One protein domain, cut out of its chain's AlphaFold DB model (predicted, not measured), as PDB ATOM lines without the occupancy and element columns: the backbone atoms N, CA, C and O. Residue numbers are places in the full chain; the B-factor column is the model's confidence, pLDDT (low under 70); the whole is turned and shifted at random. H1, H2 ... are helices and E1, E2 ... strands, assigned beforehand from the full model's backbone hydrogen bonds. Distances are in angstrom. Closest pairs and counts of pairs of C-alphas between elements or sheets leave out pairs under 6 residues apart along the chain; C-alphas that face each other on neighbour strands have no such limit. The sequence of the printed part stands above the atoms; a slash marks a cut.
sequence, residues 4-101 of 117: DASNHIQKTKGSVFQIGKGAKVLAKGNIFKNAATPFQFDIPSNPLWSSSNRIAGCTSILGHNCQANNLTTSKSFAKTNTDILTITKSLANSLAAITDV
ATOM      1  N   ASP A   4     191.313 228.105 213.191       41.00
ATOM      2  CA  ASP A   4     191.291 226.653 213.401       41.00
ATOM      3  C   ASP A   4     192.039 226.043 212.209       41.00
ATOM      4  O   ASP A   4     191.558 226.097 211.079       41.00
ATOM      5  N   ALA A   5     193.271 225.588 212.429       47.59
ATOM      6  CA  ALA A   5     194.139 225.104 211.363       47.59
ATOM      7  C   ALA A   5     194.649 223.700 211.697       47.59
ATOM      8  O   ALA A   5     195.216 223.484 212.770       47.59
ATOM      9  N   SER A   6     194.448 222.771 210.760       51.94
ATOM     10  CA  SER A   6     195.154 221.491 210.668       51.94
ATOM     11  C   SER A   6     196.082 221.568 209.458       51.94
ATOM     12  O   SER A   6     195.665 221.314 208.331       51.94
ATOM     13  N   ASN A   7     197.334 221.971 209.682       59.44
ATOM     14  CA  ASN A   7     198.293 222.258 208.614       59.44
ATOM     15  C   ASN A   7     199.515 221.324 208.678       59.44
ATOM     16  O   ASN A   7     199.968 220.934 209.758       59.44
ATOM     17  N   HIS A   8     200.081 221.004 207.507       50.38
ATOM     18  CA  HIS A   8     201.355 220.292 207.378       50.38
ATOM     19  C   HIS A   8     202.487 221.292 207.104       50.38
ATOM     20  O   HIS A   8     202.628 221.799 205.991       50.38
ATOM     21  N   ILE A   9     203.316 221.569 208.110       62.47
ATOM     22  CA  ILE A   9     204.329 222.630 208.064       62.47
ATOM     23  C   ILE A   9     205.720 222.020 207.865       62.47
ATOM     24  O   ILE A   9     206.152 221.182 208.660       62.47
ATOM     25  N   GLN A  10     206.441 222.458 206.825       51.06
ATOM     26  CA  GLN A  10     207.809 222.013 206.533       51.06
ATOM     27  C   GLN A  10     208.768 223.195 206.367       51.06
ATOM     28  O   GLN A  10     208.488 224.118 205.609       51.06
ATOM     29  N   LYS A  11     209.923 223.105 207.039       48.84
ATOM     30  CA  LYS A  11     211.162 223.868 206.794       48.84
ATOM     31  C   LYS A  11     210.964 225.384 206.589       48.84
ATOM     32  O   LYS A  11     210.963 225.886 205.468       48.84
ATOM     33  N   THR A  12     210.906 226.137 207.685       53.88
ATOM     34  CA  THR A  12     210.886 227.607 207.655       53.88
ATOM     35  C   THR A  12     212.235 228.178 208.110       53.88
ATOM     36  O   THR A  12     212.802 227.731 209.104       53.88
ATOM     37  N   LYS A  13     212.767 229.186 207.397       55.09
ATOM     38  CA  LYS A  13     213.937 229.975 207.852       55.09
ATOM     39  C   LYS A  13     213.593 230.941 209.005       55.09
ATOM     40  O   LYS A  13     214.488 231.578 209.546       55.09
ATOM     41  N   GLY A  14     212.315 231.037 209.381       61.69
ATOM     42  CA  GLY A  14     211.794 231.893 210.449       61.69
ATOM     43  C   GLY A  14     210.606 231.260 211.180       61.69
ATOM     44  O   GLY A  14     210.365 230.054 211.065       61.69
ATOM     45  N   SER A  15     209.873 232.074 211.937       65.06
ATOM     46  CA  SER A  15     208.726 231.645 212.742       65.06
ATOM     47  C   SER A  15     207.572 231.132 211.878       65.06
ATOM     48  O   SER A  15     207.174 231.803 210.930       65.06
ATOM     49  N   VAL A  16     207.025 229.956 212.202       75.44
ATOM     50  CA  VAL A  16     205.884 229.357 211.480       75.44
ATOM     51  C   VAL A  16     204.604 230.159 211.716       75.44
ATOM     52  O   VAL A  16     203.904 230.491 210.765       75.44
ATOM     53  N   PHE A  17     204.308 230.490 212.974       76.44
ATOM     54  CA  PHE A  17     203.222 231.399 213.336       76.44
ATOM     55  C   PHE A  17     203.793 232.707 213.884       76.44
ATOM     56  O   PHE A  17     204.561 232.683 214.841       76.44
ATOM     57  N   GLN A  18     203.391 233.844 213.320       80.50
ATOM     58  CA  GLN A  18     203.585 235.162 213.932       80.50
ATOM     59  C   GLN A  18     202.233 235.641 214.442       80.50
ATOM     60  O   GLN A  18     201.258 235.682 213.689       80.50
ATOM     61  N   ILE A  19     202.144 235.892 215.746       78.38
ATOM     62  CA  ILE A  19     200.870 236.143 216.413       78.38
ATOM     63  C   ILE A  19     200.913 237.526 217.055       78.38
ATOM     64  O   ILE A  19     201.560 237.745 218.081       78.38
ATOM     65  N   GLY A  20     200.188 238.445 216.421       79.00
ATOM     66  CA  GLY A  20     200.099 239.843 216.812       79.00
ATOM     67  C   GLY A  20     198.878 240.182 217.668       79.00
ATOM     68  O   GLY A  20     198.079 239.332 218.077       79.00
ATOM     69  N   LYS A  21     198.731 241.482 217.939       79.19
ATOM     70  CA  LYS A  21     197.679 242.042 218.795       79.19
ATOM     71  C   LYS A  21     196.280 241.647 218.312       79.19
ATOM     72  O   LYS A  21     195.978 241.683 217.127       79.19
ATOM     73  N   GLY A  22     195.413 241.290 219.261       78.94
ATOM     74  CA  GLY A  22     194.020 240.913 218.987       78.94
ATOM     75  C   GLY A  22     193.825 239.459 218.551       78.94
ATOM     76  O   GLY A  22     192.695 238.974 218.576       78.94
ATOM     77  N   ALA A  23     194.898 238.730 218.237       79.88
ATOM     78  CA  ALA A  23     194.794 237.330 217.861       79.88
ATOM     79  C   ALA A  23     194.298 236.440 219.017       79.88
ATOM     80  O   ALA A  23     194.482 236.729 220.208       79.88
ATOM     81  N   LYS A  24     193.644 235.346 218.625       81.81
ATOM     82  CA  LYS A  24     193.200 234.231 219.464       81.81
ATOM     83  C   LYS A  24     193.392 232.971 218.624       81.81
ATOM     84  O   LYS A  24     192.762 232.845 217.575       81.81
ATOM     85  N   VAL A  25     194.308 232.095 219.027       84.12
ATOM     86  CA  VAL A  25     194.747 230.964 218.200       84.12
ATOM     87  C   VAL A  25     194.479 229.655 218.924       84.12
ATOM     88  O   VAL A  25     194.980 229.448 220.029       84.12
ATOM     89  N   LEU A  26     193.717 228.772 218.277       85.38
ATOM     90  CA  LEU A  26     193.470 227.407 218.718       85.38
ATOM     91  C   LEU A  26     194.189 226.442 217.773       85.38
ATOM     92  O   LEU A  26     193.735 226.208 216.659       85.38
ATOM     93  N   ALA A  27     195.298 225.859 218.217       84.06
ATOM     94  CA  ALA A  27     196.097 224.967 217.386       84.06
ATOM     95  C   ALA A  27     195.952 223.499 217.826       84.06
ATOM     96  O   ALA A  27     196.501 223.073 218.847       84.06
ATOM     97  N   LYS A  28     195.233 222.703 217.034       80.69
ATOM     98  CA  LYS A  28     194.995 221.265 217.247       80.69
ATOM     99  C   LYS A  28     195.314 220.487 215.965       80.69
ATOM    100  O   LYS A  28     195.092 220.996 214.876       80.69
ATOM    101  N   GLY A  29     195.836 219.269 216.095       79.56
ATOM    102  CA  GLY A  29     196.042 218.343 214.972       79.56
ATOM    103  C   GLY A  29     197.096 218.746 213.929       79.56
ATOM    104  O   GLY A  29     197.154 218.130 212.870       79.56
ATOM    105  N   ASN A  30     197.934 219.749 214.196       79.75
ATOM    106  CA  ASN A  30     198.959 220.194 213.250       79.75
ATOM    107  C   ASN A  30     200.156 219.246 213.217       79.75
ATOM    108  O   ASN A  30     200.484 218.618 214.223       79.75
ATOM    109  N   ILE A  31     200.860 219.213 212.086       81.50
ATOM    110  CA  ILE A  31     202.131 218.499 211.937       81.50
ATOM    111  C   ILE A  31     203.239 219.527 211.705       81.50
ATOM    112  O   ILE A  31     203.244 220.234 210.697       81.50
ATOM    113  N   PHE A  32     204.199 219.582 212.623       78.81
ATOM    114  CA  PHE A  32     205.390 220.417 212.527       78.81
ATOM    115  C   PHE A  32     206.592 219.542 212.195       78.81
ATOM    116  O   PHE A  32     206.992 218.699 213.001       78.81
ATOM    117  N   LYS A  33     207.197 219.753 211.024       79.06
ATOM    118  CA  LYS A  33     208.421 219.065 210.611       79.06
ATOM    119  C   LYS A  33     209.541 220.074 210.380       79.06
ATOM    120  O   LYS A  33     209.426 220.965 209.536       79.06
ATOM    121  N   ASN A  34     210.644 219.909 211.107       81.50
ATOM    122  CA  ASN A  34     211.819 220.781 211.028       81.50
ATOM    123  C   ASN A  34     211.490 222.267 211.289       81.50
ATOM    124  O   ASN A  34     212.082 223.158 210.677       81.50
ATOM    125  N   ALA A  35     210.536 222.545 212.181       79.56
ATOM    126  CA  ALA A  35     210.183 223.896 212.595       79.56
ATOM    127  C   ALA A  35     211.088 224.340 213.754       79.56
ATOM    128  O   ALA A  35     210.860 223.997 214.917       79.56
ATOM    129  N   ALA A  36     212.132 225.107 213.431       84.62
ATOM    130  CA  ALA A  36     213.060 225.646 214.427       84.62
ATOM    131  C   ALA A  36     212.391 226.680 215.346       84.62
ATOM    132  O   ALA A  36     212.703 226.737 216.536       84.62
ATOM    133  N   THR A  37     211.432 227.439 214.809       84.19
ATOM    134  CA  THR A  37     210.622 228.403 215.556       84.19
ATOM    135  C   THR A  37     209.146 228.189 215.204       84.19
ATOM    136  O   THR A  37     208.649 228.761 214.238       84.19
ATOM    137  N   PRO A  38     208.419 227.322 215.926       80.69
ATOM    138  CA  PRO A  38     207.019 227.025 215.620       80.69
ATOM    139  C   PRO A  38     206.076 228.221 215.799       80.69
ATOM    140  O   PRO A  38     205.028 228.281 215.170       80.69
ATOM    141  N   PHE A  39     206.420 229.187 216.647       84.12
ATOM    142  CA  PHE A  39     205.656 230.421 216.793       84.12
ATOM    143  C   PHE A  39     206.518 231.544 217.364       84.12
ATOM    144  O   PHE A  39     207.545 231.294 217.996       84.12
ATOM    145  N   GLN A  40     206.044 232.768 217.182       84.31
ATOM    146  CA  GLN A  40     206.557 233.990 217.773       84.31
ATOM    147  C   GLN A  40     205.380 234.902 218.116       84.31
ATOM    148  O   GLN A  40     204.405 234.984 217.366       84.31
ATOM    149  N   PHE A  41     205.455 235.543 219.278       83.00
ATOM    150  CA  PHE A  41     204.495 236.561 219.678       83.00
ATOM    151  C   PHE A  41     205.104 237.934 219.430       83.00
ATOM    152  O   PHE A  41     206.204 238.207 219.905       83.00
ATOM    153  N   ASP A  42     204.350 238.801 218.762       84.12
ATOM    154  CA  ASP A  42     204.702 240.220 218.609       84.12
ATOM    155  C   ASP A  42     204.080 241.063 219.737       84.12
ATOM    156  O   ASP A  42     204.001 242.289 219.676       84.12
ATOM    157  N   ILE A  43     203.572 240.380 220.767       77.88
ATOM    158  CA  ILE A  43     202.874 240.936 221.921       77.88
ATOM    159  C   ILE A  43     203.288 240.194 223.199       77.88
ATOM    160  O   ILE A  43     203.648 239.019 223.137       77.88
ATOM    161  N   PRO A  44     203.194 240.836 224.378       76.56
ATOM    162  CA  PRO A  44     203.574 240.204 225.644       76.56
ATOM    163  C   PRO A  44     202.551 239.176 226.152       76.56
ATOM    164  O   PRO A  44     202.871 238.366 227.019       76.56
ATOM    165  N   SER A  45     201.310 239.202 225.654       80.94
ATOM    166  CA  SER A  45     200.278 238.250 226.073       80.94
ATOM    167  C   SER A  45     200.435 236.894 225.379       80.94
ATOM    168  O   SER A  45     201.070 236.784 224.334       80.94
ATOM    169  N   ASN A  46     199.840 235.845 225.958       83.56
ATOM    170  CA  ASN A  46     199.785 234.507 225.365       83.56
ATOM    171  C   ASN A  46     198.422 234.279 224.676       83.56
ATOM    172  O   ASN A  46     197.505 233.769 225.316       83.56
ATOM    173  N   PRO A  47     198.244 234.637 223.394       85.00
ATOM    174  CA  PRO A  47     196.984 234.464 222.665       85.00
ATOM    175  C   PRO A  47     196.748 233.035 222.145       85.00
ATOM    176  O   PRO A  47     195.849 232.836 221.327       85.00
ATOM    177  N   LEU A  48     197.565 232.058 222.550       85.00
ATOM    178  CA  LEU A  48     197.602 230.724 221.962       85.00
ATOM    179  C   LEU A  48     197.184 229.653 222.973       85.00
ATOM    180  O   LEU A  48     197.697 229.572 224.093       85.00
ATOM    181  N   TRP A  49     196.309 228.768 222.517       88.94
ATOM    182  CA  TRP A  49     196.142 227.439 223.077       88.94
ATOM    183  C   TRP A  49     196.546 226.411 222.026       88.94
ATOM    184  O   TRP A  49     196.129 226.498 220.871       88.94
ATOM    185  N   SER A  50     197.347 225.428 222.415       86.81
ATOM    186  CA  SER A  50     197.782 224.354 221.531       86.81
ATOM    187  C   SER A  50     197.619 223.000 222.206       86.81
ATOM    188  O   SER A  50     198.108 222.801 223.320       86.81
ATOM    189  N   SER A  51     197.030 222.039 221.502       82.50
ATOM    190  CA  SER A  51     196.900 220.680 222.017       82.50
ATOM    191  C   SER A  51     198.265 219.987 222.026       82.50
ATOM    192  O   SER A  51     198.792 219.614 220.976       82.50
ATOM    193  N   SER A  52     198.849 219.846 223.215       75.56
ATOM    194  CA  SER A  52     200.064 219.059 223.461       75.56
ATOM    195  C   SER A  52     199.735 217.617 223.856       75.56
ATOM    196  O   SER A  52     200.445 216.691 223.480       75.56
ATOM    197  N   ASN A  53     198.619 217.413 224.555       66.88
ATOM    198  CA  ASN A  53     198.006 216.120 224.819       66.88
ATOM    199  C   ASN A  53     196.526 216.161 224.399       66.88
ATOM    200  O   ASN A  53     195.865 217.198 224.452       66.88
ATOM    201  N   ARG A  54     196.003 215.030 223.921       59.53
ATOM    202  CA  ARG A  54     194.713 214.922 223.207       59.53
ATOM    203  C   ARG A  54     193.455 215.207 224.058       59.53
ATOM    204  O   ARG A  54     192.352 214.880 223.633       59.53
ATOM    205  N   ILE A  55     193.591 215.710 225.290       59.84
ATOM    206  CA  ILE A  55     192.543 215.532 226.313       59.84
ATOM    207  C   ILE A  55     192.338 216.758 227.217       59.84
ATOM    208  O   ILE A  55     191.199 217.176 227.419       59.84
ATOM    209  N   ALA A  56     193.392 217.369 227.765       61.59
ATOM    210  CA  ALA A  56     193.201 218.336 228.848       61.59
ATOM    211  C   ALA A  56     192.633 219.679 228.340       61.59
ATOM    212  O   ALA A  56     193.227 220.340 227.493       61.59
ATOM    213  N   GLY A  57     191.469 220.082 228.860       72.44
ATOM    214  CA  GLY A  57     190.793 221.352 228.555       72.44
ATOM    215  C   GLY A  57     189.687 221.254 227.500       72.44
ATOM    216  O   GLY A  57     188.601 221.787 227.718       72.44
ATOM    217  N   CYS A  58     189.898 220.535 226.393       80.25
ATOM    218  CA  CYS A  58     188.894 220.467 225.321       80.25
ATOM    219  C   CYS A  58     187.651 219.660 225.699       80.25
ATOM    220  O   CYS A  58     186.543 220.120 225.449       80.25
ATOM    221  N   THR A  59     187.796 218.511 226.360       81.56
ATOM    222  CA  THR A  59     186.628 217.709 226.755       81.56
ATOM    223  C   THR A  59     185.757 218.463 227.756       81.56
ATOM    224  O   THR A  59     184.541 218.501 227.609       81.56
ATOM    225  N   SER A  60     186.380 219.137 228.726       84.00
ATOM    226  CA  SER A  60     185.668 219.914 229.748       84.00
ATOM    227  C   SER A  60     185.013 221.180 229.181       84.00
ATOM    228  O   SER A  60     183.863 221.474 229.501       84.00
ATOM    229  N   ILE A  61     185.711 221.924 228.315       84.50
ATOM    230  CA  ILE A  61     185.225 223.222 227.828       84.50
ATOM    231  C   ILE A  61     184.440 223.062 226.523       84.50
ATOM    232  O   ILE A  61     183.300 223.513 226.441       84.50
ATOM    233  N   LEU A  62     185.013 222.400 225.519       81.94
ATOM    234  CA  LEU A  62     184.425 222.232 224.184       81.94
ATOM    235  C   LEU A  62     183.491 221.014 224.066       81.94
ATOM    236  O   LEU A  62     182.803 220.881 223.057       81.94
ATOM    237  N   GLY A  63     183.466 220.121 225.061       82.81
ATOM    238  CA  GLY A  63     182.615 218.924 225.056       82.81
ATOM    239  C   GLY A  63     183.130 217.779 224.176       82.81
ATOM    240  O   GLY A  63     182.408 216.814 223.952       82.81
ATOM    241  N   HIS A  64     184.357 217.873 223.656       81.25
ATOM    242  CA  HIS A  64     184.973 216.837 222.822       81.25
ATOM    243  C   HIS A  64     186.501 216.840 222.946       81.25
ATOM    244  O   HIS A  64     187.114 217.835 223.336       81.25
ATOM    245  N   ASN A  65     187.133 215.721 222.592       82.19
ATOM    246  CA  ASN A  65     188.590 215.589 222.630       82.19
ATOM    247  C   ASN A  65     189.247 216.408 221.505       82.19
ATOM    248  O   ASN A  65     188.807 216.364 220.355       82.19
ATOM    249  N   CYS A  66     190.344 217.104 221.814       82.56
ATOM    250  CA  CYS A  66     191.165 217.770 220.801       82.56
ATOM    251  C   CYS A  66     192.221 216.822 220.230       82.56
ATOM    252  O   CYS A  66     192.779 215.976 220.924       82.56
ATOM    253  N   GLN A  67     192.550 216.993 218.952       83.50
ATOM    254  CA  GLN A  67     193.661 216.276 218.329       83.50
ATOM    255  C   GLN A  67     194.990 216.926 218.741       83.50
ATOM    256  O   GLN A  67     195.151 218.139 218.605       83.50
ATOM    257  N   ALA A  68     195.952 216.131 219.214       83.44
ATOM    258  CA  ALA A  68     197.277 216.632 219.575       83.44
ATOM    259  C   ALA A  68     198.068 217.033 218.329       83.44
ATOM    260  O   ALA A  68     197.949 216.397 217.280       83.44
ATOM    261  N   ASN A  69     198.891 218.071 218.465       82.00
ATOM    262  CA  ASN A  69     199.863 218.428 217.442       82.00
ATOM    263  C   ASN A  69     201.019 217.410 217.445       82.00
ATOM    264  O   ASN A  69     201.466 216.971 218.504       82.00
ATOM    265  N   ASN A  70     201.514 217.050 216.264       83.69
ATOM    266  CA  ASN A  70     202.654 216.159 216.077       83.69
ATOM    267  C   ASN A  70     203.889 216.981 215.690       83.69
ATOM    268  O   ASN A  70     203.865 217.727 214.714       83.69
ATOM    269  N   LEU A  71     204.964 216.865 216.467       83.88
ATOM    270  CA  LEU A  71     206.207 217.591 216.251       83.88
ATOM    271  C   LEU A  71     207.324 216.596 215.936       83.88
ATOM    272  O   LEU A  71     207.691 215.777 216.773       83.88
ATOM    273  N   THR A  72     207.909 216.700 214.746       84.62
ATOM    274  CA  THR A  72     209.082 215.926 214.319       84.62
ATOM    275  C   THR A  72     210.253 216.874 214.086       84.62
ATOM    276  O   THR A  72     210.139 217.823 213.303       84.62
ATOM    277  N   THR A  73     211.373 216.650 214.780       85.56
ATOM    278  CA  THR A  73     212.606 217.461 214.651       85.56
ATOM    279  C   THR A  73     212.329 218.975 214.739       85.56
ATOM    280  O   THR A  73     212.910 219.782 214.020       85.56
ATOM    281  N   SER A  74     211.374 219.365 215.582       82.88
ATOM    282  CA  SER A  74     210.889 220.742 215.739       82.88
ATOM    283  C   SER A  74     211.022 221.174 217.197       82.88
ATOM    284  O   SER A  74     211.021 220.323 218.088       82.88
ATOM    285  N   LYS A  75     211.120 222.483 217.465       86.62
ATOM    286  CA  LYS A  75     211.059 222.988 218.850       86.62
ATOM    287  C   LYS A  75     209.649 222.850 219.428       86.62
ATOM    288  O   LYS A  75     208.702 222.595 218.691       86.62
ATOM    289  N   SER A  76     209.512 223.010 220.747       86.38
ATOM    290  CA  SER A  76     208.228 222.823 221.427       86.38
ATOM    291  C   SER A  76     207.148 223.791 220.926       86.38
ATOM    292  O   SER A  76     207.397 224.960 220.627       86.38
ATOM    293  N   PHE A  77     205.920 223.282 220.858       84.56
ATOM    294  CA  PHE A  77     204.718 224.025 220.496       84.56
ATOM    295  C   PHE A  77     203.619 223.658 221.495       84.56
ATOM    296  O   PHE A  77     202.774 222.800 221.245       84.56
ATOM    297  N   ALA A  78     203.721 224.242 222.689       85.81
ATOM    298  CA  ALA A  78     202.823 223.982 223.807       85.81
ATOM    299  C   ALA A  78     202.490 225.293 224.533       85.81
ATOM    300  O   ALA A  78     203.356 225.916 225.151       85.81
ATOM    301  N   LYS A  79     201.227 225.714 224.457       87.69
ATOM    302  CA  LYS A  79     200.627 226.825 225.200       87.69
ATOM    303  C   LYS A  79     199.226 226.438 225.658       87.69
ATOM    304  O   LYS A  79     198.518 225.716 224.964       87.69
ATOM    305  N   THR A  80     198.833 226.925 226.825       86.62
ATOM    306  CA  THR A  80     197.675 226.410 227.570       86.62
ATOM    307  C   THR A  80     196.656 227.490 227.921       86.62
ATOM    308  O   THR A  80     195.924 227.324 228.890       86.62
ATOM    309  N   ASN A  81     196.567 228.596 227.168       88.81
ATOM    310  CA  ASN A  81     195.593 229.644 227.487       88.81
ATOM    311  C   ASN A  81     194.146 229.146 227.274       88.81
ATOM    312  O   ASN A  81     193.637 229.138 226.156       88.81
ATOM    313  N   THR A  82     193.476 228.723 228.344       87.81
ATOM    314  CA  THR A  82     192.125 228.146 228.292       87.81
ATOM    315  C   THR A  82     191.041 229.155 227.934       87.81
ATOM    316  O   THR A  82     189.990 228.738 227.453       87.81
ATOM    317  N   ASP A  83     191.294 230.461 228.060       88.25
ATOM    318  CA  ASP A  83     190.341 231.492 227.626       88.25
ATOM    319  C   ASP A  83     190.050 231.374 226.128       88.25
ATOM    320  O   ASP A  83     188.936 231.633 225.677       88.25
ATOM    321  N   ILE A  84     191.028 230.897 225.350       86.00
ATOM    322  CA  ILE A  84     190.850 230.607 223.926       86.00
ATOM    323  C   ILE A  84     189.806 229.505 223.708       86.00
ATOM    324  O   ILE A  84     189.008 229.598 222.773       86.00
ATOM    325  N   LEU A  85     189.768 228.480 224.568       83.88
ATOM    326  CA  LEU A  85     188.764 227.414 224.501       83.88
ATOM    327  C   LEU A  85     187.371 227.961 224.820       83.88
ATOM    328  O   LEU A  85     186.418 227.676 224.097       83.88
ATOM    329  N   THR A  86     187.260 228.799 225.850       87.00
ATOM    330  CA  THR A  86     185.997 229.445 226.232       87.00
ATOM    331  C   THR A  86     185.468 230.350 225.119       87.00
ATOM    332  O   THR A  86     184.300 230.249 224.742       87.00
ATOM    333  N   ILE A  87     186.338 231.175 224.525       83.25
ATOM    334  CA  ILE A  87     186.003 232.025 223.372       83.25
ATOM    335  C   ILE A  87     185.553 231.165 222.187       83.25
ATOM    336  O   ILE A  87     184.545 231.473 221.555       83.25
ATOM    337  N   THR A  88     186.257 230.063 221.909       80.94
ATOM    338  CA  THR A  88     185.894 229.136 220.824       80.94
ATOM    339  C   THR A  88     184.504 228.540 221.046       80.94
ATOM    340  O   THR A  88     183.691 228.539 220.124       80.94
ATOM    341  N   LYS A  89     184.196 228.083 222.268       82.81
ATOM    342  CA  LYS A  89     182.868 227.559 222.621       82.81
ATOM    343  C   LYS A  89     181.775 228.609 222.420       82.81
ATOM    344  O   LYS A  89     180.751 228.320 221.812       82.81
ATOM    345  N   SER A  90     181.998 229.827 222.914       81.44
ATOM    346  CA  SER A  90     181.040 230.929 222.785       81.44
ATOM    347  C   SER A  90     180.771 231.280 221.320       81.44
ATOM    348  O   SER A  90     179.613 231.425 220.924       81.44
ATOM    349  N   LEU A  91     181.819 231.331 220.491       76.25
ATOM    350  CA  LEU A  91     181.680 231.571 219.057       76.25
ATOM    351  C   LEU A  91     180.927 230.433 218.360       76.25
ATOM    352  O   LEU A  91     180.029 230.702 217.569       76.25
ATOM    353  N   ALA A  92     181.245 229.174 218.676       72.06
ATOM    354  CA  ALA A  92     180.550 228.015 218.120       72.06
ATOM    355  C   ALA A  92     179.056 228.018 218.483       72.06
ATOM    356  O   ALA A  92     178.216 227.816 217.611       72.06
ATOM    357  N   ASN A  93     178.716 228.331 219.736       72.00
ATOM    358  CA  ASN A  93     177.329 228.465 220.183       72.00
ATOM    359  C   ASN A  93     176.608 229.625 219.485       72.00
ATOM    360  O   ASN A  93     175.447 229.490 219.115       72.00
ATOM    361  N   SER A  94     177.296 230.750 219.274       62.91
ATOM    362  CA  SER A  94     176.730 231.902 218.564       62.91
ATOM    363  C   SER A  94     176.456 231.570 217.095       62.91
ATOM    364  O   SER A  94     175.401 231.909 216.573       62.91
ATOM    365  N   LEU A  95     177.367 230.848 216.435       58.31
ATOM    366  CA  LEU A  95     177.170 230.357 215.069       58.31
ATOM    367  C   LEU A  95     176.035 229.325 214.992       58.31
ATOM    368  O   LEU A  95     175.234 229.381 214.063       58.31
ATOM    369  N   ALA A  96     175.924 228.429 215.975       57.38
ATOM    370  CA  ALA A  96     174.829 227.465 216.060       57.38
ATOM    371  C   ALA A  96     173.464 228.159 216.242       57.38
ATOM    372  O   ALA A  96     172.507 227.824 215.547       57.38
ATOM    373  N   ALA A  97     173.394 229.191 217.090       51.81
ATOM    374  CA  ALA A  97     172.187 229.997 217.277       51.81
ATOM    375  C   ALA A  97     171.762 230.737 215.992       51.81
ATOM    376  O   ALA A  97     170.573 230.879 215.725       51.81
ATOM    377  N   ILE A  98     172.721 231.152 215.156       46.94
ATOM    378  CA  ILE A  98     172.439 231.746 213.838       46.94
ATOM    379  C   ILE A  98     171.919 230.687 212.846       46.94
ATOM    380  O   ILE A  98     171.125 231.002 211.962       46.94
ATOM    381  N   THR A  99     172.327 229.418 212.979       46.47
ATOM    382  CA  THR A  99     171.851 228.330 212.106       46.47
ATOM    383  C   THR A  99     170.449 227.808 212.432       46.47
ATOM    384  O   THR A  99     169.862 227.158 211.568       46.47
ATOM    385  N   ASP A 100     169.893 228.118 213.611       46.72
ATOM    386  CA  ASP A 100     168.502 227.793 213.983       46.72
ATOM    387  C   ASP A 100     167.468 228.762 213.368       46.72
ATOM    388  O   ASP A 100     166.270 228.487 213.347       46.72
ATOM    389  N   VAL A 101     167.915 229.864 212.750       44.50
ATOM    390  CA  VAL A 101     167.060 230.762 211.953       44.50
ATOM    391  C   VAL A 101     166.956 230.235 210.508       44.50
ATOM    392  O   VAL A 101     167.536 230.758 209.561       44.50
TER     393      VAL A 101
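What this domain is: This is residues 4 to 101 of the 117 residues of an uncharacterized protein of Botryotinia narcissicola (UniProt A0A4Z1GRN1). The chain is wound in stacked turns, a short three-sided solenoid whose sides are the small parallel sheets E1-E4-E7, E2-E5 and E3-E6. H2 begins beside the E3-E6 side and runs outward as an arm, its residues 93 to 99 sticking out with 100 and 101. The 98 printed residues hold seven strands and two helices in the order E1 E2 E3 E4 E5 E6 H1 E7 H2; the class is mixed, helices and strands, with under half of the residues in named elements. The whole is compact, with a radius of gyration of the C-alphas of 14.3 A, yet elongated, 47 by 27 by 22 A.

How they stand to each other: In the largest sheet, E4, residues 31 to 33, is the inner strand between edge strands E1, residues 8 to 10, and E7, residues 70 to 72. E1 and E4 are parallel at 11 degrees, with N 9 and O 31 2.9 A apart, within hydrogen-bond range. E4 and E7 are parallel at 8 degrees, with N 32 and O 70 at 2.8 A. E2, residues 17 to 19, is parallel to E5, residues 39 to 41, with N 40 and O 17 at 2.8 A. E3, residues 25 to 27, is parallel to E6, residues 48 to 50, with N 27 and O 49 at 2.9 A. The closest C-alphas of E6 and H2, residues 83 to 99, are those of Trp 49 and Ile 84, 6.2 A apart. H1, residues 58 to 62, touches H2 through H2 residues 85 to 89 alone; the C-alphas of Leu 62 and Lys 89 are closest, at 5.8 A. In both helices every O i to N i+4 pair is within hydrogen-bond range.

Where its parts are: E1 begins at C-alpha 8 (201.355, 220.292, 207.378). H2, 24.3 A long, ends at C-alpha 99 (171.851, 228.330, 212.106).

The domain as a whole: The printed part has no cut and no long link. Residues 4 to 15, 53 to 56 and 94 to 101 have pLDDT under 70.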